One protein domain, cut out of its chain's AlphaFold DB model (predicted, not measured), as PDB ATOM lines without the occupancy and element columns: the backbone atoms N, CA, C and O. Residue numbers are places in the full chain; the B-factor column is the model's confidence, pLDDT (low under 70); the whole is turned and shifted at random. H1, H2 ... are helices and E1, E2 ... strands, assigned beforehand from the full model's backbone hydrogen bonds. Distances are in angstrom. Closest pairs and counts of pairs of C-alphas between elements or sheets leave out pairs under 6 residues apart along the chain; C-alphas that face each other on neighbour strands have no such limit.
ATOM      1  N   LEU A  32     -10.756 -77.099  12.214       29.25
ATOM      2  CA  LEU A  32      -9.429 -77.588  12.561       29.25
ATOM      3  C   LEU A  32      -9.518 -79.097  12.803       29.25
ATOM      4  O   LEU A  32      -9.933 -79.579  13.857       29.25
ATOM      5  N   VAL A  33      -9.152 -79.854  11.772       26.77
ATOM      6  CA  VAL A  33      -8.968 -81.300  11.857       26.77
ATOM      7  C   VAL A  33      -7.553 -81.554  12.361       26.77
ATOM      8  O   VAL A  33      -6.586 -81.383  11.621       26.77
ATOM      9  N   LEU A  34      -7.419 -81.986  13.615       28.89
ATOM     10  CA  LEU A  34      -6.139 -82.461  14.128       28.89
ATOM     11  C   LEU A  34      -5.895 -83.865  13.552       28.89
ATOM     12  O   LEU A  34      -6.651 -84.804  13.821       28.89
ATOM     13  N   ALA A  35      -4.854 -84.016  12.733       24.00
ATOM     14  CA  ALA A  35      -4.374 -85.318  12.286       24.00
ATOM     15  C   ALA A  35      -3.268 -85.790  13.240       24.00
ATOM     16  O   ALA A  35      -2.174 -85.232  13.261       24.00
ATOM     17  N   CYS A  36      -3.539 -86.821  14.046       26.72
ATOM     18  CA  CYS A  36      -2.510 -87.434  14.885       26.72
ATOM     19  C   CYS A  36      -1.634 -88.358  14.024       26.72
ATOM     20  O   CYS A  36      -2.091 -89.410  13.556       26.72
ATOM     21  N   HIS A  37      -0.366 -87.980  13.825       27.03
ATOM     22  CA  HIS A  37       0.564 -88.704  12.952       27.03
ATOM     23  C   HIS A  37       0.853 -90.138  13.439       27.03
ATOM     24  O   HIS A  37       1.114 -91.021  12.621       27.03
ATOM     25  N   LYS A  38       0.721 -90.413  14.746       26.53
ATOM     26  CA  LYS A  38       1.028 -91.730  15.332       26.53
ATOM     27  C   LYS A  38      -0.034 -92.807  15.060       26.53
ATOM     28  O   LYS A  38       0.288 -93.988  15.131       26.53
ATOM     29  N   HIS A  39      -1.269 -92.425  14.706       27.75
ATOM     30  CA  HIS A  39      -2.383 -93.376  14.544       27.75
ATOM     31  C   HIS A  39      -3.240 -93.195  13.278       27.75
ATOM     32  O   HIS A  39      -4.251 -93.879  13.148       27.75
ATOM     33  N   ARG A  40      -2.865 -92.315  12.333       26.69
ATOM     34  CA  ARG A  40      -3.648 -92.027  11.105       26.69
ATOM     35  C   ARG A  40      -5.139 -91.736  11.380       26.69
ATOM     36  O   ARG A  40      -5.998 -92.104  10.585       26.69
ATOM     37  N   ARG A  41      -5.463 -91.068  12.492       29.91
ATOM     38  CA  ARG A  41      -6.845 -90.674  12.820       29.91
ATOM     39  C   ARG A  41      -7.028 -89.166  12.647       29.91
ATOM     40  O   ARG A  41      -6.166 -88.390  13.066       29.91
ATOM     41  N   ARG A  42      -8.130 -88.774  12.003       27.66
ATOM     42  CA  ARG A  42      -8.563 -87.384  11.789       27.66
ATOM     43  C   ARG A  42      -9.699 -87.086  12.760       27.66
ATOM     44  O   ARG A  42     -10.683 -87.819  12.750       27.66
ATOM     45  N   PHE A  43      -9.587 -86.022  13.551       34.12
ATOM     46  CA  PHE A  43     -10.662 -85.605  14.453       34.12
ATOM     47  C   PHE A  43     -10.888 -84.098  14.377       34.12
ATOM     48  O   PHE A  43      -9.934 -83.321  14.369       34.12
ATOM     49  N   LEU A  44     -12.161 -83.712  14.316       27.94
ATOM     50  CA  LEU A  44     -12.620 -82.334  14.424       27.94
ATOM     51  C   LEU A  44     -12.670 -81.970  15.913       27.94
ATOM     52  O   LEU A  44     -13.269 -82.706  16.696       27.94
ATOM     53  N   MET A  45     -12.026 -80.878  16.310       29.17
ATOM     54  CA  MET A  45     -12.102 -80.353  17.673       29.17
ATOM     55  C   MET A  45     -12.442 -78.864  17.592       29.17
ATOM     56  O   MET A  45     -11.913 -78.170  16.730       29.17
ATOM     57  N   ASP A  46     -13.313 -78.435  18.505       36.69
ATOM     58  CA  ASP A  46     -13.892 -77.097  18.683       36.69
ATOM     59  C   ASP A  46     -15.145 -76.799  17.828       36.69
ATOM     60  O   ASP A  46     -15.097 -76.549  16.625       36.69
ATOM     61  N   ASN A  47     -16.308 -76.786  18.496       32.31
ATOM     62  CA  ASN A  47     -17.600 -76.373  17.938       32.31
ATOM     63  C   ASN A  47     -17.825 -74.862  18.126       32.31
ATOM     64  O   ASN A  47     -18.876 -74.438  18.595       32.31
ATOM     65  N   ALA A  48     -16.855 -74.028  17.757       32.19
ATOM     66  CA  ALA A  48     -17.118 -72.610  17.529       32.19
ATOM     67  C   ALA A  48     -17.332 -72.408  16.025       32.19
ATOM     68  O   ALA A  48     -16.435 -72.012  15.287       32.19
ATOM     69  N   VAL A  49     -18.535 -72.729  15.542       32.25
ATOM     70  CA  VAL A  49     -18.921 -72.373  14.173       32.25
ATOM     71  C   VAL A  49     -19.394 -70.926  14.192       32.25
ATOM     72  O   VAL A  49     -20.555 -70.645  14.488       32.25
ATOM     73  N   LEU A  50     -18.499 -69.998  13.859       35.41
ATOM     74  CA  LEU A  50     -18.883 -68.617  13.606       35.41
ATOM     75  C   LEU A  50     -19.632 -68.552  12.269       35.41
ATOM     76  O   LEU A  50     -19.059 -68.701  11.190       35.41
ATOM     77  N   SER A  51     -20.943 -68.339  12.337       33.03
ATOM     78  CA  SER A  51     -21.780 -68.091  11.166       33.03
ATOM     79  C   SER A  51     -22.319 -66.668  11.227       33.03
ATOM     80  O   SER A  51     -23.434 -66.448  11.694       33.03
ATOM     81  N   VAL A  52     -21.556 -65.702  10.722       33.44
ATOM     82  CA  VAL A  52     -22.043 -64.324  10.573       33.44
ATOM     83  C   VAL A  52     -23.061 -64.286   9.431       33.44
ATOM     84  O   VAL A  52     -22.715 -64.562   8.281       33.44
ATOM     85  N   GLY A  90     -19.244 -89.157  29.944       81.88
ATOM     86  CA  GLY A  90     -20.546 -88.794  30.474       81.88
ATOM     87  C   GLY A  90     -21.692 -89.163  29.547       81.88
ATOM     88  O   GLY A  90     -21.506 -89.518  28.379       81.88
ATOM     89  N   ASP A  91     -22.900 -89.014  30.082       85.69
ATOM     90  CA  ASP A  91     -24.118 -89.184  29.306       85.69
ATOM     91  C   ASP A  91     -24.163 -88.188  28.152       85.69
ATOM     92  O   ASP A  91     -23.799 -87.017  28.278       85.69
ATOM     93  N   THR A  92     -24.649 -88.674  27.015       85.56
ATOM     94  CA  THR A  92     -24.883 -87.840  25.841       85.56
ATOM     95  C   THR A  92     -25.859 -86.715  26.184       85.56
ATOM     96  O   THR A  92     -27.012 -86.975  26.533       85.56
ATOM     97  N   LEU A  93     -25.418 -85.470  26.032       80.44
ATOM     98  CA  LEU A  93     -26.240 -84.292  26.245       80.44
ATOM     99  C   LEU A  93     -27.020 -83.928  24.983       80.44
ATOM    100  O   LEU A  93     -26.567 -84.128  23.857       80.44
ATOM    101  N   PHE A  94     -28.194 -83.330  25.173       78.75
ATOM    102  CA  PHE A  94     -28.954 -82.698  24.101       78.75
ATOM    103  C   PHE A  94     -29.508 -81.344  24.570       78.75
ATOM    104  O   PHE A  94     -30.117 -81.289  25.638       78.75
ATOM    105  N   PRO A  95     -29.357 -80.267  23.773       82.56
ATOM    106  CA  PRO A  95     -28.613 -80.198  22.509       82.56
ATOM    107  C   PRO A  95     -27.081 -80.181  22.717       82.56
ATOM    108  O   PRO A  95     -26.591 -79.569  23.656       82.56
ATOM    109  N   ARG A  96     -26.310 -80.780  21.789       78.62
ATOM    110  CA  ARG A  96     -24.822 -80.708  21.757       78.62
ATOM    111  C   ARG A  96     -24.264 -79.458  21.061       78.62
ATOM    112  O   ARG A  96     -23.063 -79.345  20.824       78.62
ATOM    113  N   LEU A  97     -25.148 -78.551  20.656       81.06
ATOM    114  CA  LEU A  97     -24.801 -77.297  20.008       81.06
ATOM    115  C   LEU A  97     -25.498 -76.167  20.752       81.06
ATOM    116  O   LEU A  97     -26.726 -76.132  20.829       81.06
ATOM    117  N   MET A  98     -24.699 -75.235  21.257       81.69
ATOM    118  CA  MET A  98     -25.177 -73.963  21.779       81.69
ATOM    119  C   MET A  98     -24.934 -72.889  20.727       81.69
ATOM    120  O   MET A  98     -23.903 -72.872  20.056       81.69
ATOM    121  N   THR A  99     -25.897 -71.994  20.543       83.69
ATOM    122  CA  THR A  99     -25.778 -70.907  19.572       83.69
ATOM    123  C   THR A  99     -26.379 -69.647  20.154       83.69
ATOM    124  O   THR A  99     -27.504 -69.654  20.645       83.69
ATOM    125  N   VAL A 100     -25.622 -68.562  20.060       84.00
ATOM    126  CA  VAL A 100     -26.053 -67.204  20.379       84.00
ATOM    127  C   VAL A 100     -25.616 -66.327  19.205       84.00
ATOM    128  O   VAL A 100     -24.586 -66.592  18.586       84.00
ATOM    129  N   THR A 101     -26.427 -65.334  18.842       83.31
ATOM    130  CA  THR A 101     -26.125 -64.409  17.737       83.31
ATOM    131  C   THR A 101     -25.681 -63.074  18.310       83.31
ATOM    132  O   THR A 101     -26.359 -62.550  19.187       83.31
ATOM    133  N   SER A 102     -24.535 -62.576  17.844       81.00
ATOM    134  CA  SER A 102     -24.015 -61.252  18.190       81.00
ATOM    135  C   SER A 102     -24.390 -60.282  17.081       81.00
ATOM    136  O   SER A 102     -24.161 -60.584  15.906       81.00
ATOM    137  N   ASP A 103     -24.914 -59.119  17.454       83.31
ATOM    138  CA  ASP A 103     -25.111 -57.989  16.544       83.31
ATOM    139  C   ASP A 103     -23.972 -56.961  16.661       83.31
ATOM    140  O   ASP A 103     -23.889 -56.015  15.871       83.31
ATOM    141  N   VAL A 104     -23.064 -57.152  17.627       84.81
ATOM    142  CA  VAL A 104     -21.950 -56.247  17.928       84.81
ATOM    143  C   VAL A 104     -20.619 -56.980  17.778       84.81
ATOM    144  O   VAL A 104     -20.117 -57.592  18.717       84.81
ATOM    145  N   CYS A 105     -20.006 -56.853  16.600       87.50
ATOM    146  CA  CYS A 105     -18.675 -57.384  16.306       87.50
ATOM    147  C   CYS A 105     -17.729 -56.264  15.858       87.50
ATOM    148  O   CYS A 105     -18.126 -55.371  15.105       87.50
ATOM    149  N   ARG A 106     -16.473 -56.311  16.310       88.56
ATOM    150  CA  ARG A 106     -15.388 -55.442  15.831       88.56
ATOM    151  C   ARG A 106     -14.205 -56.298  15.409       88.56
ATOM    152  O   ARG A 106     -13.880 -57.260  16.098       88.56
ATOM    153  N   GLU A 107     -13.543 -55.908  14.327       93.06
ATOM    154  CA  GLU A 107     -12.338 -56.578  13.840       93.06
ATOM    155  C   GLU A 107     -11.166 -55.603  13.755       93.06
ATOM    156  O   GLU A 107     -11.346 -54.438  13.396       93.06
ATOM    157  N   PHE A 108      -9.969 -56.073  14.095       91.88
ATOM    158  CA  PHE A 108      -8.738 -55.296  13.974       91.88
ATOM    159  C   PHE A 108      -7.518 -56.200  13.806       91.88
ATOM    160  O   PHE A 108      -7.533 -57.376  14.171       91.88
ATOM    161  N   MET A 109      -6.445 -55.630  13.254       96.56
ATOM    162  CA  MET A 109      -5.174 -56.327  13.084       96.56
ATOM    163  C   MET A 109      -4.256 -56.080  14.277       96.56
ATOM    164  O   MET A 109      -4.198 -54.973  14.822       96.56
ATOM    165  N   VAL A 110      -3.514 -57.119  14.645       96.19
ATOM    166  CA  VAL A 110      -2.498 -57.092  15.693       96.19
ATOM    167  C   VAL A 110      -1.188 -57.589  15.118       96.19
ATOM    168  O   VAL A 110      -1.121 -58.688  14.565       96.19
ATOM    169  N   ASP A 111      -0.151 -56.781  15.308       97.31
ATOM    170  CA  ASP A 111       1.234 -57.180  15.107       97.31
ATOM    171  C   ASP A 111       1.827 -57.529  16.485       97.31
ATOM    172  O   ASP A 111       1.756 -56.742  17.437       97.31
ATOM    173  N   VAL A 112       2.385 -58.731  16.607       97.62
ATOM    174  CA  VAL A 112       3.086 -59.207  17.802       97.62
ATOM    175  C   VAL A 112       4.587 -59.065  17.548       97.62
ATOM    176  O   VAL A 112       5.091 -59.658  16.587       97.62
ATOM    177  N   PRO A 113       5.300 -58.257  18.350       95.75
ATOM    178  CA  PRO A 113       6.703 -57.960  18.106       95.75
ATOM    179  C   PRO A 113       7.606 -59.162  18.400       95.75
ATOM    180  O   PRO A 113       7.218 -60.117  19.067       95.75
ATOM    181  N   ALA A 114       8.843 -59.087  17.924       97.62
ATOM    182  CA  ALA A 114       9.870 -60.073  18.227       97.62
ATOM    183  C   ALA A 114      10.213 -60.128  19.724       97.62
ATOM    184  O   ALA A 114      10.180 -59.116  20.427       97.62
ATOM    185  N   GLY A 115      10.603 -61.310  20.194       97.31
ATOM    186  CA  GLY A 115      11.136 -61.547  21.534       97.31
ATOM    187  C   GLY A 115      10.101 -61.584  22.659       97.31
ATOM    188  O   GLY A 115      10.480 -61.821  23.805       97.31
ATOM    189  N   VAL A 116       8.810 -61.379  22.373       98.00
ATOM    190  CA  VAL A 116       7.746 -61.465  23.388       98.00
ATOM    191  C   VAL A 116       7.017 -62.803  23.335       98.00
ATOM    192  O   VAL A 116       6.963 -63.475  22.302       98.00
ATOM    193  N   ASN A 117       6.425 -63.187  24.469       98.25
ATOM    194  CA  ASN A 117       5.484 -64.298  24.501       98.25
ATOM    195  C   ASN A 117       4.169 -63.876  23.831       98.25
ATOM    196  O   ASN A 117       3.568 -62.864  24.201       98.25
ATOM    197  N   LEU A 118       3.712 -64.693  22.882       98.00
ATOM    198  CA  LEU A 118       2.489 -64.465  22.122       98.00
ATOM    199  C   LEU A 118       1.267 -64.208  23.010       98.00
ATOM    200  O   LEU A 118       0.523 -63.257  22.788       98.00
ATOM    201  N   PHE A 119       1.036 -65.068  23.998       97.75
ATOM    202  CA  PHE A 119      -0.177 -65.042  24.810       97.75
ATOM    203  C   PHE A 119      -0.192 -63.862  25.767       97.75
ATOM    204  O   PHE A 119      -1.239 -63.240  25.918       97.75
ATOM    205  N   THR A 120       0.955 -63.518  26.355       97.31
ATOM    206  CA  THR A 120       1.081 -62.319  27.194       97.31
ATOM    207  C   THR A 120       0.738 -61.064  26.394       97.31
ATOM    208  O   THR A 120      -0.118 -60.287  26.806       97.31
ATOM    209  N   HIS A 121       1.328 -60.904  25.205       97.75
ATOM    210  CA  HIS A 121       1.062 -59.742  24.351       97.75
ATOM    211  C   HIS A 121      -0.397 -59.688  23.886       97.75
ATOM    212  O   HIS A 121      -1.032 -58.636  23.930       97.75
ATOM    213  N   LEU A 122      -0.973 -60.826  23.479       97.38
ATOM    214  CA  LEU A 122      -2.386 -60.882  23.099       97.38
ATOM    215  C   LEU A 122      -3.309 -60.536  24.273       97.38
ATOM    216  O   LEU A 122      -4.278 -59.810  24.075       97.38
ATOM    217  N   GLN A 123      -3.015 -60.991  25.493       96.19
ATOM    218  CA  GLN A 123      -3.789 -60.610  26.679       96.19
ATOM    219  C   GLN A 123      -3.771 -59.095  26.915       96.19
ATOM    220  O   GLN A 123      -4.823 -58.512  27.173       96.19
ATOM    221  N   GLU A 124      -2.613 -58.446  26.777       96.62
ATOM    222  CA  GLU A 124      -2.484 -56.989  26.911       96.62
ATOM    223  C   GLU A 124      -3.296 -56.242  25.845       96.62
ATOM    224  O   GLU A 124      -4.032 -55.305  26.164       96.62
ATOM    225  N   VAL A 125      -3.220 -56.691  24.590       96.56
ATOM    226  CA  VAL A 125      -3.995 -56.123  23.477       96.56
ATOM    227  C   VAL A 125      -5.498 -56.258  23.716       96.56
ATOM    228  O   VAL A 125      -6.244 -55.292  23.553       96.56
ATOM    229  N   LEU A 126      -5.954 -57.448  24.110       95.75
ATOM    230  CA  LEU A 126      -7.370 -57.727  24.347       95.75
ATOM    231  C   LEU A 126      -7.913 -56.925  25.534       95.75
ATOM    232  O   LEU A 126      -9.010 -56.368  25.447       95.75
ATOM    233  N   ALA A 127      -7.124 -56.795  26.604       95.31
ATOM    234  CA  ALA A 127      -7.460 -55.955  27.747       95.31
ATOM    235  C   ALA A 127      -7.560 -54.474  27.348       95.31
ATOM    236  O   ALA A 127      -8.541 -53.812  27.688       95.31
ATOM    237  N   ALA A 128      -6.599 -53.960  26.572       95.19
ATOM    238  CA  ALA A 128      -6.624 -52.585  26.070       95.19
ATOM    239  C   ALA A 128      -7.824 -52.310  25.143       95.19
ATOM    240  O   ALA A 128      -8.356 -51.201  25.128       95.19
ATOM    241  N   ALA A 129      -8.285 -53.322  24.401       92.62
ATOM    242  CA  ALA A 129      -9.475 -53.244  23.555       92.62
ATOM    243  C   ALA A 129     -10.808 -53.359  24.331       92.62
ATOM    244  O   ALA A 129     -11.880 -53.177  23.733       92.62
ATOM    245  N   GLY A 130     -10.753 -53.676  25.633       93.62
ATOM    246  CA  GLY A 130     -11.923 -53.961  26.466       93.62
ATOM    247  C   GLY A 130     -12.701 -55.194  25.998       93.62
ATOM    248  O   GLY A 130     -13.926 -55.204  26.072       93.62
ATOM    249  N   ALA A 131     -12.014 -56.187  25.427       93.19
ATOM    250  CA  ALA A 131     -12.639 -57.369  24.846       93.19
ATOM    251  C   ALA A 131     -12.703 -58.525  25.854       93.19
ATOM    252  O   ALA A 131     -11.674 -58.991  26.336       93.19
ATOM    253  N   GLU A 132     -13.908 -59.033  26.129       93.12
ATOM    254  CA  GLU A 132     -14.105 -60.208  26.996       93.12
ATOM    255  C   GLU A 132     -14.093 -61.531  26.227       93.12
ATOM    256  O   GLU A 132     -13.797 -62.575  26.803       93.12
ATOM    257  N   SER A 133     -14.455 -61.514  24.940       93.62
ATOM    258  CA  SER A 133     -14.471 -62.721  24.120       93.62
ATOM    259  C   SER A 133     -14.310 -62.451  22.633       93.62
ATOM    260  O   SER A 133     -14.585 -61.350  22.139       93.62
ATOM    261  N   GLY A 134     -13.873 -63.484  21.921       92.75
ATOM    262  CA  GLY A 134     -13.641 -63.396  20.495       92.75
ATOM    263  C   GLY A 134     -12.817 -64.546  19.945       92.75
ATOM    264  O   GLY A 134     -12.507 -65.524  20.633       92.75
ATOM    265  N   ILE A 135     -12.462 -64.396  18.675       95.62
ATOM    266  CA  ILE A 135     -11.640 -65.329  17.910       95.62
ATOM    267  C   ILE A 135     -10.475 -64.554  17.300       95.62
ATOM    268  O   ILE A 135     -10.621 -63.408  16.885       95.62
ATOM    269  N   ILE A 136      -9.317 -65.195  17.230       95.62
ATOM    270  CA  ILE A 136      -8.117 -64.677  16.590       95.62
ATOM    271  C   ILE A 136      -7.695 -65.664  15.507       95.62
ATOM    272  O   ILE A 136      -7.462 -66.845  15.781       95.62
ATOM    273  N   ALA A 137      -7.593 -65.168  14.279       93.56
ATOM    274  CA  ALA A 137      -7.071 -65.902  13.138       93.56
ATOM    275  C   ALA A 137      -5.684 -65.359  12.789       93.56
ATOM    276  O   ALA A 137      -5.521 -64.176  12.489       93.56
ATOM    277  N   PHE A 138      -4.680 -66.227  12.824       94.12
ATOM    278  CA  PHE A 138      -3.309 -65.844  12.513       94.12
ATOM    279  C   PHE A 138      -3.104 -65.826  11.001       94.12
ATOM    280  O   PHE A 138      -3.467 -66.782  10.316       94.12
ATOM    281  N   THR A 139      -2.524 -64.746  10.480       91.12
ATOM    282  CA  THR A 139      -2.272 -64.574   9.038       91.12
ATOM    283  C   THR A 139      -0.864 -64.999   8.636       91.12
ATOM    284  O   THR A 139      -0.612 -65.252   7.462       91.12
ATOM    285  N   GLY A 140       0.043 -65.118   9.606       89.75
ATOM    286  CA  GLY A 140       1.401 -65.609   9.424       89.75
ATOM    287  C   GLY A 140       2.278 -65.260  10.621       89.75
ATOM    288  O   GLY A 140       1.889 -64.473  11.488       89.75
ATOM    289  N   GLY A 141       3.465 -65.850  10.676       95.56
ATOM    290  CA  GLY A 141       4.469 -65.476  11.661       95.56
ATOM    291  C   GLY A 141       5.519 -66.544  11.899       95.56
ATOM    292  O   GLY A 141       5.365 -67.697  11.479       95.56
ATOM    293  N   VAL A 142       6.581 -66.134  12.580       97.50
ATOM    294  CA  VAL A 142       7.717 -66.991  12.919       97.50
ATOM    295  C   VAL A 142       7.929 -66.973  14.429       97.50
ATOM    296  O   VAL A 142       7.756 -65.946  15.086       97.50
ATOM    297  N   PHE A 143       8.285 -68.126  14.986       98.19
ATOM    298  CA  PHE A 143       8.567 -68.297  16.406       98.19
ATOM    299  C   PHE A 143       9.992 -68.802  16.617       98.19
ATOM    300  O   PHE A 143      10.464 -69.686  15.901       98.19
ATOM    301  N   ASP A 144      10.644 -68.282  17.653       97.81
ATOM    302  CA  ASP A 144      11.908 -68.820  18.161       97.81
ATOM    303  C   ASP A 144      11.664 -70.072  18.996       97.81
ATOM    304  O   ASP A 144      12.531 -70.934  19.147       97.81
ATOM    305  N   THR A 145      10.486 -70.179  19.609       97.31
ATOM    306  CA  THR A 145      10.120 -71.345  20.406       97.31
ATOM    307  C   THR A 145       8.613 -71.505  20.476       97.31
ATOM    308  O   THR A 145       7.899 -70.527  20.698       97.31
ATOM    309  N   ILE A 146       8.143 -72.748  20.362       97.38
ATOM    310  CA  ILE A 146       6.755 -73.123  20.628       97.38
ATOM    311  C   ILE A 146       6.724 -74.323  21.575       97.38
ATOM    312  O   ILE A 146       7.271 -75.384  21.266       97.38
ATOM    313  N   ASP A 147       6.016 -74.173  22.690       96.56
ATOM    314  CA  ASP A 147       5.573 -75.279  23.535       96.56
ATOM    315  C   ASP A 147       4.155 -75.662  23.142       96.56
ATOM    316  O   ASP A 147       3.278 -74.805  23.025       96.56
ATOM    317  N   TYR A 148       3.910 -76.952  22.949       94.81
ATOM    318  CA  TYR A 148       2.595 -77.438  22.562       94.81
ATOM    319  C   TYR A 148       2.307 -78.830  23.114       94.81
ATOM    320  O   TYR A 148       3.199 -79.618  23.417       94.81
ATOM    321  N   HIS A 149       1.024 -79.150  23.216       90.50
ATOM    322  CA  HIS A 149       0.533 -80.436  23.668       90.50
ATOM    323  C   HIS A 149      -0.170 -81.167  22.531       90.50
ATOM    324  O   HIS A 149      -0.953 -80.595  21.767       90.50
ATOM    325  N   THR A 150       0.065 -82.474  22.461       87.75
ATOM    326  CA  THR A 150      -0.681 -83.385  21.593       87.75
ATOM    327  C   THR A 150      -1.501 -84.347  22.438       87.75
ATOM    328  O   THR A 150      -1.141 -84.677  23.573       87.75
ATOM    329  N   VAL A 151      -2.628 -84.794  21.885       80.06
ATOM    330  CA  VAL A 151      -3.393 -85.888  22.483       80.06
ATOM    331  C   VAL A 151      -2.591 -87.168  22.291       80.06
ATOM    332  O   VAL A 151      -2.326 -87.571  21.157       80.06
ATOM    333  N   THR A 152      -2.188 -87.793  23.392       71.88
ATOM    334  CA  THR A 152      -1.386 -89.020  23.361       71.88
ATOM    335  C   THR A 152      -2.262 -90.255  23.304       71.88
ATOM    336  O   THR A 152      -1.913 -91.213  22.619       71.88
ATOM    337  N   TYR A 153      -3.398 -90.237  24.001       69.62
ATOM    338  CA  TYR A 153      -4.269 -91.396  24.099       69.62
ATOM    339  C   TYR A 153      -5.707 -91.033  24.488       69.62
ATOM    340  O   TYR A 153      -5.950 -90.080  25.234       69.62
ATOM    341  N   PHE A 154      -6.647 -91.841  23.997       67.06
ATOM    342  CA  PHE A 154      -8.054 -91.848  24.382       67.06
ATOM    343  C   PHE A 154      -8.340 -93.143  25.153       67.06
ATOM    344  O   PHE A 154      -8.148 -94.217  24.574       67.06
ATOM    345  N   PRO A 155      -8.770 -93.082  26.426       64.44
ATOM    346  CA  PRO A 155      -9.154 -94.275  27.175       64.44
ATOM    347  C   PRO A 155     -10.277 -95.049  26.465       64.44
ATOM    348  O   PRO A 155     -11.171 -94.405  25.917       64.44
ATOM    349  N   PRO A 156     -10.275 -96.397  26.474       56.84
ATOM    350  CA  PRO A 156     -11.295 -97.196  25.791       56.84
ATOM    351  C   PRO A 156     -12.612 -97.158  26.570       56.84
ATOM    352  O   PRO A 156     -13.685 -97.153  25.984       56.84
ATOM    353  N   GLU A 157     -12.499 -97.089  27.897       63.03
ATOM    354  CA  GLU A 157     -13.577 -96.922  28.862       63.03
ATOM    355  C   GLU A 157     -13.201 -95.734  29.756       63.03
ATOM    356  O   GLU A 157     -12.529 -95.895  30.784       63.03
ATOM    357  N   PRO A 158     -13.509 -94.501  29.328       60.00
ATOM    358  CA  PRO A 158     -13.210 -93.331  30.131       60.00
ATOM    359  C   PRO A 158     -14.104 -93.349  31.380       60.00
ATOM    360  O   PRO A 158     -15.322 -93.228  31.304       60.00
ATOM    361  N   ALA A 159     -13.491 -93.564  32.547       58.97
ATOM    362  CA  ALA A 159     -14.210 -93.621  33.816       58.97
ATOM    363  C   ALA A 159     -14.824 -92.256  34.171       58.97
ATOM    364  O   ALA A 159     -14.213 -91.212  33.921       58.97
ATOM    365  N   ALA A 160     -15.991 -92.273  34.823       57.75
ATOM    366  CA  ALA A 160     -16.676 -91.068  35.282       57.75
ATOM    367  C   ALA A 160     -15.733 -90.156  36.092       57.75
ATOM    368  O   ALA A 160     -15.040 -90.602  37.010       57.75
ATOM    369  N   GLY A 161     -15.682 -88.876  35.718       57.12
ATOM    370  CA  GLY A 161     -14.812 -87.875  36.343       57.12
ATOM    371  C   GLY A 161     -13.356 -87.857  35.856       57.12
ATOM    372  O   GLY A 161     -12.585 -87.019  36.321       57.12
ATOM    373  N   LYS A 162     -12.954 -88.727  34.916       63.38
ATOM    374  CA  LYS A 162     -11.656 -88.625  34.224       63.38
ATOM    375  C   LYS A 162     -11.817 -87.955  32.860       63.38
ATOM    376  O   LYS A 162     -12.836 -88.123  32.193       63.38
ATOM    377  N   ALA A 163     -10.796 -87.201  32.449       61.66
ATOM    378  CA  ALA A 163     -10.756 -86.528  31.153       61.66
ATOM    379  C   ALA A 163     -10.887 -87.536  29.999       61.66
ATOM    380  O   ALA A 163     -10.191 -88.554  29.981       61.66
ATOM    381  N   ALA A 164     -11.724 -87.228  29.005       58.78
ATOM    382  CA  ALA A 164     -11.967 -88.120  27.866       58.78
ATOM    383  C   ALA A 164     -10.734 -88.315  26.950       58.78
ATOM    384  O   ALA A 164     -10.696 -89.220  26.121       58.78
ATOM    385  N   LYS A 165      -9.706 -87.474  27.095       70.50
ATOM    386  CA  LYS A 165      -8.422 -87.548  26.381       70.50
ATOM    387  C   LYS A 165      -7.299 -87.224  27.354       70.50
ATOM    388  O   LYS A 165      -7.448 -86.353  28.211       70.50
ATOM    389  N   VAL A 166      -6.161 -87.876  27.160       68.50
ATOM    390  CA  VAL A 166      -4.930 -87.582  27.891       68.50
ATOM    391  C   VAL A 166      -4.011 -86.784  26.977       68.50
ATOM    392  O   VAL A 166      -3.688 -87.214  25.866       68.50
ATOM    393  N   TYR A 167      -3.612 -85.598  27.432       73.25
ATOM    394  CA  TYR A 167      -2.557 -84.825  26.787       73.25
ATOM    395  C   TYR A 167      -1.196 -85.304  27.283       73.25
ATOM    396  O   TYR A 167      -1.026 -85.639  28.457       73.25
ATOM    397  N   GLY A 168      -0.227 -85.357  26.373       75.62
ATOM    398  CA  GLY A 168       1.161 -85.630  26.727       75.62
ATOM    399  C   GLY A 168       1.811 -84.476  27.487       75.62
ATOM    400  O   GLY A 168       1.261 -83.375  27.596       75.62
ATOM    401  N   SER A 169       3.035 -84.726  27.954       84.06
ATOM    402  CA  SER A 169       3.943 -83.662  28.385       84.06
ATOM    403  C   SER A 169       4.102 -82.607  27.288       84.06
ATOM    404  O   SER A 169       3.980 -82.928  26.103       84.06
ATOM    405  N   SER A 170       4.399 -81.367  27.688       87.62
ATOM    406  CA  SER A 170       4.729 -80.297  26.741       87.62
ATOM    407  C   SER A 170       5.837 -80.759  25.793       87.62
ATOM    408  O   SER A 170       6.848 -81.316  26.232       87.62
ATOM    409  N   ILE A 171       5.621 -80.562  24.496       92.12
ATOM    410  CA  ILE A 171       6.606 -80.782  23.443       92.12
ATOM    411  C   ILE A 171       7.175 -79.416  23.078       92.12
ATOM    412  O   ILE A 171       6.429 -78.479  22.800       92.12
ATOM    413  N   ARG A 172       8.501 -79.323  23.074       94.62
ATOM    414  CA  ARG A 172       9.253 -78.129  22.696       94.62
ATOM    415  C   ARG A 172       9.665 -78.235  21.233       94.62
ATOM    416  O   ARG A 172      10.417 -79.142  20.888       94.62
ATOM    417  N   ALA A 173       9.228 -77.292  20.408       93.25
ATOM    418  CA  ALA A 173       9.854 -77.003  19.123       93.25
ATOM    419  C   ALA A 173      10.783 -75.792  19.285       93.25
ATOM    420  O   ALA A 173      10.417 -74.816  19.947       93.25
ATOM    421  N   ALA A 174      11.976 -75.861  18.692       93.38
ATOM    422  CA  ALA A 174      12.954 -74.775  18.680       93.38
ATOM    423  C   ALA A 174      13.044 -74.145  17.282       93.38
ATOM    424  O   ALA A 174      12.885 -74.835  16.278       93.38
ATOM    425  N   GLY A 175      13.247 -72.829  17.254       87.94
ATOM    426  CA  GLY A 175      13.214 -71.992  16.063       87.94
ATOM    427  C   GLY A 175      14.368 -72.199  15.074       87.94
ATOM    428  O   GLY A 175      15.389 -72.792  15.431       87.94
ATOM    429  N   PRO A 176      14.236 -71.644  13.854       95.00
ATOM    430  CA  PRO A 176      13.070 -70.889  13.380       95.00
ATOM    431  C   PRO A 176      11.868 -71.800  13.081       95.00
ATOM    432  O   PRO A 176      12.001 -72.818  12.407       95.00
ATOM    433  N   ILE A 177      10.686 -71.425  13.582       97.69
ATOM    434  CA  ILE A 177       9.432 -72.166  13.386       97.69
ATOM    435  C   ILE A 177       8.462 -71.316  12.578       97.69
ATOM    436  O   ILE A 177       8.054 -70.246  13.025       97.69
ATOM    437  N   THR A 178       8.045 -71.812  11.417       97.81
ATOM    438  CA  THR A 178       7.094 -71.111  10.545       97.81
ATOM    439  C   THR A 178       5.666 -71.541  10.851       97.81
ATOM    440  O   THR A 178       5.332 -72.726  10.774       97.81
ATOM    441  N   LEU A 179       4.799 -70.577  11.158       96.62
ATOM    442  CA  LEU A 179       3.379 -70.830  11.363       96.62
ATOM    443  C   LEU A 179       2.684 -71.115  10.025       96.62
ATOM    444  O   LEU A 179       2.730 -70.293   9.114       96.62
ATOM    445  N   LEU A 180       1.999 -72.257   9.919       95.19
ATOM    446  CA  LEU A 180       1.176 -72.579   8.748       95.19
ATOM    447  C   LEU A 180      -0.265 -72.103   8.929       95.19
ATOM    448  O   LEU A 180      -0.867 -71.552   8.013       95.19
ATOM    449  N   ALA A 181      -0.827 -72.359  10.109       90.38
ATOM    450  CA  ALA A 181      -2.167 -71.935  10.486       90.38
ATOM    451  C   ALA A 181      -2.297 -71.950  12.007       90.38
ATOM    452  O   ALA A 181      -1.802 -72.866  12.662       90.38
ATOM    453  N   ALA A 182      -3.023 -70.987  12.564       93.75
ATOM    454  CA  ALA A 182      -3.479 -71.058  13.942       93.75
ATOM    455  C   ALA A 182      -4.825 -70.369  14.116       93.75
ATOM    456  O   ALA A 182      -5.190 -69.441  13.389       93.75
ATOM    457  N   THR A 183      -5.560 -70.831  15.116       93.69
ATOM    458  CA  THR A 183      -6.786 -70.188  15.573       93.69
ATOM    459  C   THR A 183      -6.791 -70.202  17.084       93.69
ATOM    460  O   THR A 183      -6.494 -71.223  17.710       93.69
ATOM    461  N   LEU A 184      -7.131 -69.056  17.657       96.19
ATOM    462  CA  LEU A 184      -7.241 -68.879  19.090       96.19
ATOM    463  C   LEU A 184      -8.642 -68.385  19.421       96.19
ATOM    464  O   LEU A 184      -9.113 -67.408  18.852       96.19
ATOM    465  N   SER A 185      -9.308 -69.070  20.342       95.62
ATOM    466  CA  SER A 185     -10.532 -68.578  20.973       95.62
ATOM    467  C   SER A 185     -10.178 -68.010  22.337       95.62
ATOM    468  O   SER A 185      -9.384 -68.614  23.064       95.62
ATOM    469  N   PHE A 186     -10.750 -66.863  22.687       95.75
ATOM    470  CA  PHE A 186     -10.571 -66.290  24.013       95.75
ATOM    471  C   PHE A 186     -11.908 -65.946  24.654       95.75
ATOM    472  O   PHE A 186     -12.892 -65.629  23.984       95.75
ATOM    473  N   GLY A 187     -11.923 -66.039  25.972       95.56
ATOM    474  CA  GLY A 187     -13.092 -65.834  26.799       95.56
ATOM    475  C   GLY A 187     -12.688 -65.709  28.256       95.56
ATOM    476  O   GLY A 187     -11.558 -65.343  28.580       95.56
ATOM    477  N   LEU A 188     -13.607 -66.088  29.132       94.62
ATOM    478  CA  LEU A 188     -13.422 -66.058  30.572       94.62
ATOM    479  C   LEU A 188     -13.516 -67.465  31.155       94.62
ATOM    480  O   LEU A 188     -14.283 -68.303  30.681       94.62
ATOM    481  N   THR A 189     -12.780 -67.725  32.224       93.81
ATOM    482  CA  THR A 189     -13.005 -68.873  33.099       93.81
ATOM    483  C   THR A 189     -14.335 -68.728  33.854       93.81
ATOM    484  O   THR A 189     -14.984 -67.676  33.833       93.81
ATOM    485  N   ALA A 190     -14.757 -69.781  34.558       89.56
ATOM    486  CA  ALA A 190     -15.970 -69.740  35.377       89.56
ATOM    487  C   ALA A 190     -15.929 -68.613  36.432       89.56
ATOM    488  O   ALA A 190     -16.941 -67.944  36.639       89.56
ATOM    489  N   ASP A 191     -14.759 -68.359  37.021       91.25
ATOM    490  CA  ASP A 191     -14.461 -67.301  37.995       91.25
ATOM    491  C   ASP A 191     -14.161 -65.927  37.365       91.25
ATOM    492  O   ASP A 191     -14.019 -64.941  38.083       91.25
ATOM    493  N   GLY A 192     -14.149 -65.822  36.032       91.12
ATOM    494  CA  GLY A 192     -14.028 -64.547  35.319       91.12
ATOM    495  C   GLY A 192     -12.603 -64.125  34.951       91.12
ATOM    496  O   GLY A 192     -12.424 -63.007  34.477       91.12
ATOM    497  N   ALA A 193     -11.601 -64.985  35.128       92.50
ATOM    498  CA  ALA A 193     -10.244 -64.729  34.653       92.50
ATOM    499  C   ALA A 193     -10.143 -64.921  33.124       92.50
ATOM    500  O   ALA A 193     -10.859 -65.758  32.571       92.50
ATOM    501  N   PRO A 194      -9.256 -64.204  32.410       92.38
ATOM    502  CA  PRO A 194      -9.047 -64.418  30.978       92.38
ATOM    503  C   PRO A 194      -8.570 -65.842  30.660       92.38
ATOM    504  O   PRO A 194      -7.637 -66.352  31.282       92.38
ATOM    505  N   LEU A 195      -9.167 -66.460  29.642       93.75
ATOM    506  CA  LEU A 195      -8.795 -67.781  29.141       93.75
ATOM    507  C   LEU A 195      -8.546 -67.714  27.635       93.75
ATOM    508  O   LEU A 195      -9.414 -67.283  26.881       93.75
ATOM    509  N   LEU A 196      -7.365 -68.156  27.204       95.12
ATOM    510  CA  LEU A 196      -6.973 -68.250  25.798       95.12
ATOM    511  C   LEU A 196      -6.736 -69.722  25.463       95.12
ATOM    512  O   LEU A 196      -6.012 -70.410  26.184       95.12
ATOM    513  N   HIS A 197      -7.324 -70.179  24.361       94.56
ATOM    514  CA  HIS A 197      -7.176 -71.534  23.837       94.56
ATOM    515  C   HIS A 197      -6.750 -71.451  22.379       94.56
ATOM    516  O   HIS A 197      -7.509 -70.959  21.546       94.56
ATOM    517  N   CYS A 198      -5.544 -71.922  22.068       95.31
ATOM    518  CA  CYS A 198      -4.962 -71.799  20.738       95.31
ATOM    519  C   CYS A 198      -4.510 -73.148  20.211       95.31
ATOM    520  O   CYS A 198      -3.756 -73.860  20.873       95.31
ATOM    521  N   HIS A 199      -4.913 -73.470  18.990       94.88
ATOM    522  CA  HIS A 199      -4.359 -74.593  18.253       94.88
ATOM    523  C   HIS A 199      -3.627 -74.086  17.016       94.88
ATOM    524  O   HIS A 199      -4.072 -73.140  16.364       94.88
ATOM    525  N   ALA A 200      -2.516 -74.739  16.692       94.81
ATOM    526  CA  ALA A 200      -1.680 -74.361  15.565       94.81
ATOM    527  C   ALA A 200      -1.139 -75.577  14.813       94.81
ATOM    528  O   ALA A 200      -0.982 -76.661  15.380       94.81
ATOM    529  N   ALA A 201      -0.818 -75.349  13.545       95.75
ATOM    530  CA  ALA A 201       0.045 -76.174  12.718       95.75
ATOM    531  C   ALA A 201       1.239 -75.326  12.264       95.75
ATOM    532  O   ALA A 201       1.075 -74.160  11.893       95.75
ATOM    533  N   PHE A 202       2.435 -75.899  12.306       96.12
ATOM    534  CA  PHE A 202       3.683 -75.183  12.046       96.12
ATOM    535  C   PHE A 202       4.779 -76.131  11.555       96.12
ATOM    536  O   PHE A 202       4.636 -77.353  11.642       96.12
ATOM    537  N   VAL A 203       5.856 -75.560  11.023       96.81
ATOM    538  CA  VAL A 203       7.007 -76.288  10.475       96.81
ATOM    539  C   VAL A 203       8.273 -75.863  11.206       96.81
ATOM    540  O   VAL A 203       8.477 -74.665  11.402       96.81
ATOM    541  N   ASP A 204       9.082 -76.831  11.633       94.81
ATOM    542  CA  ASP A 204      10.383 -76.584  12.268       94.81
ATOM    543  C   ASP A 204      11.496 -76.296  11.237       94.81
ATOM    544  O   ASP A 204      11.270 -76.295  10.023       94.81
ATOM    545  N   SER A 205      12.718 -76.056  11.717       91.31
ATOM    546  CA  SER A 205      13.880 -75.773  10.864       91.31
ATOM    547  C   SER A 205      14.287 -76.931   9.950       91.31
ATOM    548  O   SER A 205      14.940 -76.705   8.932       91.31
ATOM    549  N   ASP A 206      13.904 -78.156  10.305       92.69
ATOM    550  CA  ASP A 206      14.223 -79.376   9.563       92.69
ATOM    551  C   ASP A 206      13.139 -79.708   8.520       92.69
ATOM    552  O   ASP A 206      13.261 -80.676   7.766       92.69
ATOM    553  N   GLY A 207      12.076 -78.901   8.446       91.50
ATOM    554  CA  GLY A 207      10.950 -79.102   7.540       91.50
ATOM    555  C   GLY A 207       9.893 -80.077   8.067       91.50
ATOM    556  O   GLY A 207       8.966 -80.430   7.330       91.50
ATOM    557  N   ASN A 208       9.984 -80.514   9.325       93.44
ATOM    558  CA  ASN A 208       8.979 -81.378   9.930       93.44
ATOM    559  C   ASN A 208       7.720 -80.577  10.250       93.44
ATOM    560  O   ASN A 208       7.772 -79.452  10.740       93.44
ATOM    561  N   THR A 209       6.557 -81.175   9.995       94.94
ATOM    562  CA  THR A 209       5.268 -80.568  10.345       94.94
ATOM    563  C   THR A 209       4.822 -81.006  11.733       94.94
ATOM    564  O   THR A 209       4.760 -82.198  12.043       94.94
ATOM    565  N   HIS A 210       4.414 -80.031  12.532       93.94
ATOM    566  CA  HIS A 210       3.898 -80.200  13.881       93.94
ATOM    567  C   HIS A 210       2.499 -79.599  13.987       93.94
ATOM    568  O   HIS A 210       2.086 -78.760  13.183       93.94
ATOM    569  N   GLY A 211       1.769 -80.004  15.021       92.00
ATOM    570  CA  GLY A 211       0.530 -79.338  15.384       92.00
ATOM    571  C   GLY A 211      -0.047 -79.843  16.693       92.00
ATOM    572  O   GLY A 211       0.183 -80.985  17.100       92.00
ATOM    573  N   GLY A 212      -0.795 -78.976  17.363       90.69
ATOM    574  CA  GLY A 212      -1.392 -79.268  18.657       90.69
ATOM    575  C   GLY A 212      -1.926 -78.027  19.353       90.69
ATOM    576  O   GLY A 212      -2.069 -76.964  18.747       90.69
ATOM    577  N   HIS A 213      -2.226 -78.192  20.638       93.06
ATOM    578  CA  HIS A 213      -2.646 -77.109  21.515       93.06
ATOM    579  C   HIS A 213      -1.412 -76.350  21.998       93.06
ATOM    580  O   HIS A 213      -0.555 -76.946  22.650       93.06
ATOM    581  N   LEU A 214      -1.300 -75.070  21.665       94.94
ATOM    582  CA  LEU A 214      -0.172 -74.252  22.093       94.94
ATOM    583  C   LEU A 214      -0.245 -73.982  23.598       94.94
ATOM    584  O   LEU A 214      -1.312 -73.705  24.135       94.94
ATOM    585  N   SER A 215       0.899 -74.053  24.270       93.44
ATOM    586  CA  SER A 215       1.028 -73.695  25.677       93.44
ATOM    587  C   SER A 215       1.199 -72.190  25.824       93.44
ATOM    588  O   SER A 215       2.098 -71.584  25.231       93.44
ATOM    589  N   ASN A 216       0.396 -71.597  26.707       92.19
ATOM    590  CA  ASN A 216       0.433 -70.161  26.969       92.19
ATOM    591  C   ASN A 216       1.758 -69.713  27.616       92.19
ATOM    592  O   ASN A 216       2.121 -68.542  27.561       92.19
ATOM    593  N   GLN A 217       2.499 -70.643  28.226       89.50
ATOM    594  CA  GLN A 217       3.704 -70.325  28.993       89.50
ATOM    595  C   GLN A 217       4.905 -69.988  28.113       89.50
ATOM    596  O   GLN A 217       5.709 -69.137  28.488       89.50
ATOM    597  N   ASN A 218       5.049 -70.641  26.958       92.62
ATOM    598  CA  ASN A 218       6.276 -70.531  26.181       92.62
ATOM    599  C   ASN A 218       6.034 -70.631  24.670       92.62
ATOM    600  O   ASN A 218       6.279 -71.659  24.046       92.62
ATOM    601  N   CYS A 219       5.566 -69.526  24.094       97.19
ATOM    602  CA  CYS A 219       5.495 -69.317  22.650       97.19
ATOM    603  C   CYS A 219       6.139 -67.965  22.326       97.19
ATOM    604  O   CYS A 219       5.485 -66.932  22.462       97.19
ATOM    605  N   ILE A 220       7.427 -67.971  21.974       98.19
ATOM    606  CA  ILE A 220       8.238 -66.759  21.791       98.19
ATOM    607  C   ILE A 220       8.314 -66.408  20.311       98.19
ATOM    608  O   ILE A 220       8.718 -67.238  19.494       98.19
ATOM    609  N   VAL A 221       7.916 -65.185  19.980       98.25
ATOM    610  CA  VAL A 221       7.881 -64.676  18.607       98.25
ATOM    611  C   VAL A 221       9.293 -64.337  18.125       98.25
ATOM    612  O   VAL A 221      10.046 -63.684  18.844       98.25
ATOM    613  N   ALA A 222       9.645 -64.776  16.917       97.62
ATOM    614  CA  ALA A 222      10.942 -64.508  16.298       97.62
ATOM    615  C   ALA A 222      11.021 -63.085  15.715       97.62
ATOM    616  O   ALA A 222      10.065 -62.309  15.772       97.62
ATOM    617  N   ALA A 223      12.170 -62.742  15.131       94.75
ATOM    618  CA  ALA A 223      12.466 -61.420  14.576       94.75
ATOM    619  C   ALA A 223      11.438 -60.928  13.539       94.75
ATOM    620  O   ALA A 223      11.147 -59.733  13.478       94.75
ATOM    621  N   GLU A 224      10.875 -61.838  12.746       94.19
ATOM    622  CA  GLU A 224       9.902 -61.553  11.691       94.19
ATOM    623  C   GLU A 224       8.516 -61.164  12.230       94.19
ATOM    624  O   GLU A 224       7.692 -60.635  11.481       94.19
ATOM    625  N   GLY A 225       8.256 -61.387  13.522       95.81
ATOM    626  CA  GLY A 225       6.974 -61.095  14.147       95.81
ATOM    627  C   GLY A 225       5.889 -62.130  13.839       95.81
ATOM    628  O   GLY A 225       6.070 -63.097  13.093       95.81
ATOM    629  N   VAL A 226       4.721 -61.910  14.438       97.75
ATOM    630  CA  VAL A 226       3.489 -62.659  14.162       97.75
ATOM    631  C   VAL A 226       2.371 -61.662  13.906       97.75
ATOM    632  O   VAL A 226       2.249 -60.672  14.621       97.75
ATOM    633  N   GLN A 227       1.532 -61.936  12.911       96.81
ATOM    634  CA  GLN A 227       0.376 -61.106  12.599       96.81
ATOM    635  C   GLN A 227      -0.921 -61.901  12.746       96.81
ATOM    636  O   GLN A 227      -1.013 -63.077  12.377       96.81
ATOM    637  N   ALA A 228      -1.940 -61.244  13.295       95.94
ATOM    638  CA  ALA A 228      -3.247 -61.845  13.488       95.94
ATOM    639  C   ALA A 228      -4.391 -60.849  13.267       95.94
ATOM    640  O   ALA A 228      -4.271 -59.661  13.562       95.94
ATOM    641  N   CYS A 229      -5.515 -61.363  12.774       95.88
ATOM    642  CA  CYS A 229      -6.801 -60.680  12.756       95.88
ATOM    643  C   CYS A 229      -7.596 -61.093  13.997       95.88
ATOM    644  O   CYS A 229      -7.759 -62.285  14.265       95.88
ATOM    645  N   VAL A 230      -8.078 -60.111  14.749       93.94
ATOM    646  CA  VAL A 230      -8.860 -60.304  15.968       93.94
ATOM    647  C   VAL A 230     -10.298 -59.895  15.692       93.94
ATOM    648  O   VAL A 230     -10.534 -58.750  15.321       93.94
ATOM    649  N   SER A 231     -11.247 -60.795  15.941       94.44
ATOM    650  CA  SER A 231     -12.687 -60.525  15.913       94.44
ATOM    651  C   SER A 231     -13.229 -60.599  17.340       94.44
ATOM    652  O   SER A 231     -13.159 -61.653  17.977       94.44
ATOM    653  N   VAL A 232     -13.758 -59.491  17.859       92.50
ATOM    654  CA  VAL A 232     -14.267 -59.379  19.238       92.50
ATOM    655  C   VAL A 232     -15.770 -59.135  19.259       92.50
ATOM    656  O   VAL A 232     -16.290 -58.391  18.425       92.50
ATOM    657  N   PHE A 233     -16.454 -59.713  20.246       88.94
ATOM    658  CA  PHE A 233     -17.903 -59.573  20.428       88.94
ATOM    659  C   PHE A 233     -18.215 -58.616  21.584       88.94
ATOM    660  O   PHE A 233     -17.546 -58.645  22.615       88.94
ATOM    661  N   GLY A 234     -19.204 -57.734  21.403       86.94
ATOM    662  CA  GLY A 234     -19.572 -56.708  22.389       86.94
ATOM    663  C   GLY A 234     -20.797 -57.043  23.243       86.94
ATOM    664  O   GLY A 234     -20.962 -56.488  24.323       86.94
ATOM    665  N   ASP A 235     -21.652 -57.942  22.767       86.44
ATOM    666  CA  ASP A 235     -22.922 -58.348  23.385       86.44
ATOM    667  C   ASP A 235     -22.958 -59.844  23.746       86.44
ATOM    668  O   ASP A 235     -23.924 -60.327  24.338       86.44
ATOM    669  N   ILE A 236     -21.883 -60.569  23.436       89.44
ATOM    670  CA  ILE A 236     -21.674 -61.969  23.794       89.44
ATOM    671  C   ILE A 236     -20.333 -62.113  24.497       89.44
ATOM    672  O   ILE A 236     -19.343 -61.482  24.128       89.44
ATOM    673  N   ARG A 237     -20.301 -63.012  25.478       91.62
ATOM    674  CA  ARG A 237     -19.075 -63.521  26.087       91.62
ATOM    675  C   ARG A 237     -19.003 -65.035  26.003       91.62
ATOM    676  O   ARG A 237     -20.021 -65.723  26.018       91.62
ATOM    677  N   PHE A 238     -17.784 -65.551  25.967       94.38
ATOM    678  CA  PHE A 238     -17.510 -66.970  26.135       94.38
ATOM    679  C   PHE A 238     -17.121 -67.223  27.585       94.38
ATOM    680  O   PHE A 238     -16.191 -66.593  28.088       94.38
ATOM    681  N   ARG A 239     -17.810 -68.146  28.256       93.69
ATOM    682  CA  ARG A 239     -17.482 -68.565  29.621       93.69
ATOM    683  C   ARG A 239     -17.171 -70.050  29.646       93.69
ATOM    684  O   ARG A 239     -17.964 -70.860  29.177       93.69
ATOM    685  N   ALA A 240     -16.018 -70.404  30.189       91.75
ATOM    686  CA  ALA A 240     -15.614 -71.786  30.343       91.75
ATOM    687  C   ALA A 240     -16.499 -72.456  31.400       91.75
ATOM    688  O   ALA A 240     -16.565 -72.000  32.547       91.75
ATOM    689  N   ARG A 241     -17.199 -73.516  31.006       89.31
ATOM    690  CA  ARG A 241     -18.064 -74.312  31.877       89.31
ATOM    691  C   ARG A 241     -17.705 -75.778  31.737       89.31
ATOM    692  O   ARG A 241     -17.250 -76.220  30.687       89.31
ATOM    693  N   HIS A 242     -17.898 -76.516  32.823       88.06
ATOM    694  CA  HIS A 242     -17.739 -77.957  32.793       88.06
ATOM    695  C   HIS A 242     -18.823 -78.575  31.908       88.06
ATOM    696  O   HIS A 242     -20.012 -78.368  32.150       88.06
ATOM    697  N   ASP A 243     -18.395 -79.339  30.913       85.75
ATOM    698  CA  ASP A 243     -19.249 -80.173  30.088       85.75
ATOM    699  C   ASP A 243     -19.273 -81.586  30.674       85.75
ATOM    700  O   ASP A 243     -18.262 -82.290  30.668       85.75
ATOM    701  N   SER A 244     -20.423 -82.001  31.208       86.44
ATOM    702  CA  SER A 244     -20.549 -83.297  31.883       86.44
ATOM    703  C   SER A 244     -20.403 -84.477  30.928       86.44
ATOM    704  O   SER A 244     -20.056 -85.563  31.378       86.44
ATOM    705  N   GLU A 245     -20.643 -84.272  29.629       84.25
ATOM    706  CA  GLU A 245     -20.472 -85.309  28.616       84.25
ATOM    707  C   GLU A 245     -18.984 -85.624  28.400       84.25
ATOM    708  O   GLU A 245     -18.551 -86.766  28.545       84.25
ATOM    709  N   THR A 246     -18.169 -84.616  28.083       81.38
ATOM    710  CA  THR A 246     -16.745 -84.805  27.755       81.38
ATOM    711  C   THR A 246     -15.798 -84.687  28.946       81.38
ATOM    712  O   THR A 246     -14.608 -84.962  28.786       81.38
ATOM    713  N   THR A 247     -16.313 -84.251  30.099       82.50
ATOM    714  CA  THR A 247     -15.605 -83.875  31.336       82.50
ATOM    715  C   THR A 247     -14.619 -82.707  31.206       82.50
ATOM    716  O   THR A 247     -13.935 -82.368  32.177       82.50
ATOM    717  N   PHE A 248     -14.562 -82.039  30.050       82.94
ATOM    718  CA  PHE A 248     -13.720 -80.861  29.842       82.94
ATOM    719  C   PHE A 248     -14.396 -79.568  30.281       82.94
ATOM    720  O   PHE A 248     -15.614 -79.473  30.390       82.94
ATOM    721  N   SER A 249     -13.575 -78.545  30.507       86.19
ATOM    722  CA  SER A 249     -14.055 -77.169  30.522       86.19
ATOM    723  C   SER A 249     -14.085 -76.660  29.084       86.19
ATOM    724  O   SER A 249     -13.049 -76.661  28.418       86.19
ATOM    725  N   VAL A 250     -15.257 -76.261  28.597       88.62
ATOM    726  CA  VAL A 250     -15.461 -75.775  27.226       88.62
ATOM    727  C   VAL A 250     -16.122 -74.402  27.248       88.62
ATOM    728  O   VAL A 250     -16.832 -74.053  28.192       88.62
ATOM    729  N   PHE A 251     -15.875 -73.591  26.223       91.69
ATOM    730  CA  PHE A 251     -16.496 -72.275  26.120       91.69
ATOM    731  C   PHE A 251     -17.986 -72.388  25.796       91.69
ATOM    732  O   PHE A 251     -18.370 -72.942  24.769       91.69
ATOM    733  N   HIS A 252     -18.818 -71.811  26.658       90.44
ATOM    734  CA  HIS A 252     -20.244 -71.621  26.429       90.44
ATOM    735  C   HIS A 252     -20.486 -70.159  26.031       90.44
ATOM    736  O   HIS A 252     -20.009 -69.260  26.732       90.44
ATOM    737  N   PRO A 253     -21.208 -69.891  24.931       90.44
ATOM    738  CA  PRO A 253     -21.598 -68.535  24.577       90.44
ATOM    739  C   PRO A 253     -22.749 -68.047  25.467       90.44
ATOM    740  O   PRO A 253     -23.725 -68.762  25.686       90.44
ATOM    741  N   GLU A 254     -22.649 -66.809  25.943       88.19
ATOM    742  CA  GLU A 254     -23.629 -66.161  26.817       88.19
ATOM    743  C   GLU A 254     -23.882 -64.729  26.351       88.19
ATOM    744  O   GLU A 254     -22.938 -64.009  26.028       88.19
ATOM    745  N   VAL A 255     -25.139 -64.283  26.376       88.31
ATOM    746  CA  VAL A 255     -25.468 -62.867  26.154       88.31
ATOM    747  C   VAL A 255     -25.014 -62.052  27.366       88.31
ATOM    748  O   VAL A 255     -25.300 -62.403  28.515       88.31
ATOM    749  N   VAL A 256     -24.307 -60.950  27.126       83.38
ATOM    750  CA  VAL A 256     -23.871 -60.034  28.186       83.38
ATOM    751  C   VAL A 256     -25.102 -59.370  28.810       83.38
ATOM    752  O   VAL A 256     -25.935 -58.796  28.116       83.38
TER     753      VAL A 256
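This is residues 32 to 52 and 90 to 256 of the 260 residues of the protein "DNA-binding protein" of Pigmentiphaga aceris (UniProt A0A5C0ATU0). One twisted sheet of long strands folds back on itself where E4, E6 and E8 bend sharply, and it curls round the single helix H1. The hairpin E9 and E10 follows E8 and packs on E6 at one end, while the small hairpin E1 and E2 lies off another side with few close approaches to the sheet. The printed part has 188 residues, with ten named strands and one named helix in the order E1 E2 E3 H1 E4 E5 E6 E7 E8 E9 E10. The class is mostly strand, the neighbour strands are antiparallel, and the main sheet is branched. The whole is compact, with a radius of gyration of the C-alphas of 16.9 A, and it spans 47 by 42 by 28 A.

The largest sheet holds E3, residues 105 to 112, E4, residues 134 to 149, E6, residues 171 to 188, E7, residues 194 to 203, and E8, residues 209 to 233. It is twisted, with C-alphas up to 9.7 A off its best plane. E8 has three neighbours: E3, beside residues 225 to 233, and E7, beside residues 209 to 214, lie on one side of it, and E4, beside residues 212 to 232, on the other side. E8 bends by 120 degrees at residue 224, E4 by 127 degrees at residue 144 and E6 by 130 degrees at residue 174. E3 is an edge strand, antiparallel to E8, with N 110 and O 228 2.9 A apart. Between E4 and E8, N 137 and O 229 are 2.9 A apart and N 213 and O 149 are 2.9 A apart. Between E4 and E6, N 136 and O 184 are 2.8 A apart. E6, E7 and E8 form a meander, each strand the antiparallel neighbour of the one before; N 185 and O 197 are 2.9 A apart, and N 202 and O 210 are 3.0 A apart. H1, residues 118 to 128, is on this sheet, which curls round it; its closest C-alphas to E8 are those of Phe 119 and Asn 216, 5.6 A apart. In H1 every O i to N i+4 pair is within hydrogen-bond range. E9, residues 236 to 242, and E10, residues 249 to 255, form a hairpin, with N 239 and O 252 2.9 A apart. The closest C-alphas of E6 and E9, those of Gly 187 and Phe 238, are 4.6 A apart. E1, residues 33 to 36, and E2, residues 41 to 44, form another hairpin, with N 34 and O 43 2.9 A apart. E2 and E8 are apart, while the closest C-alphas of E1 and E8, those of Leu 34 and Gly 212, are 7.3 A apart. E4 runs on into E5, residues 151 to 153, at 69 degrees; E5 pairs with no named strand, but it pairs antiparallel with residues 166 to 167.

E8, the longest strand, measures 32.9 A from C-alpha 209 at (5.268, -80.568, 10.345) to C-alpha 233 at (-17.903, -59.573, 20.428). E7 measures 28.6 A, E6 25.9 A, E4 22.4 A and E3 21.9 A. H1 measures 15.5 A and begins with C-alpha 118 at (2.489, -64.465, 22.122). E9 and E10 measure 18.8 A each, and E10 ends with C-alpha 255 at (-25.468, -62.867, 26.154). E1 measures 9.4 A, E2 10.3 A and E5 5.8 A.

The C-alphas farthest apart, those of Asp 91 and Ala 223, are 48.2 A apart. Residues 53 to 89 are not printed, and C-alphas 52 and 90 are 31.6 A apart across this cut. The link from E5 to E6, 17 residues, is long. Residues 90 to 104 hold no named element. The mean pLDDT of the printed part is 82.6, and it is under 70 in residues 32 to 52, residues 153 to 164 and residue 166.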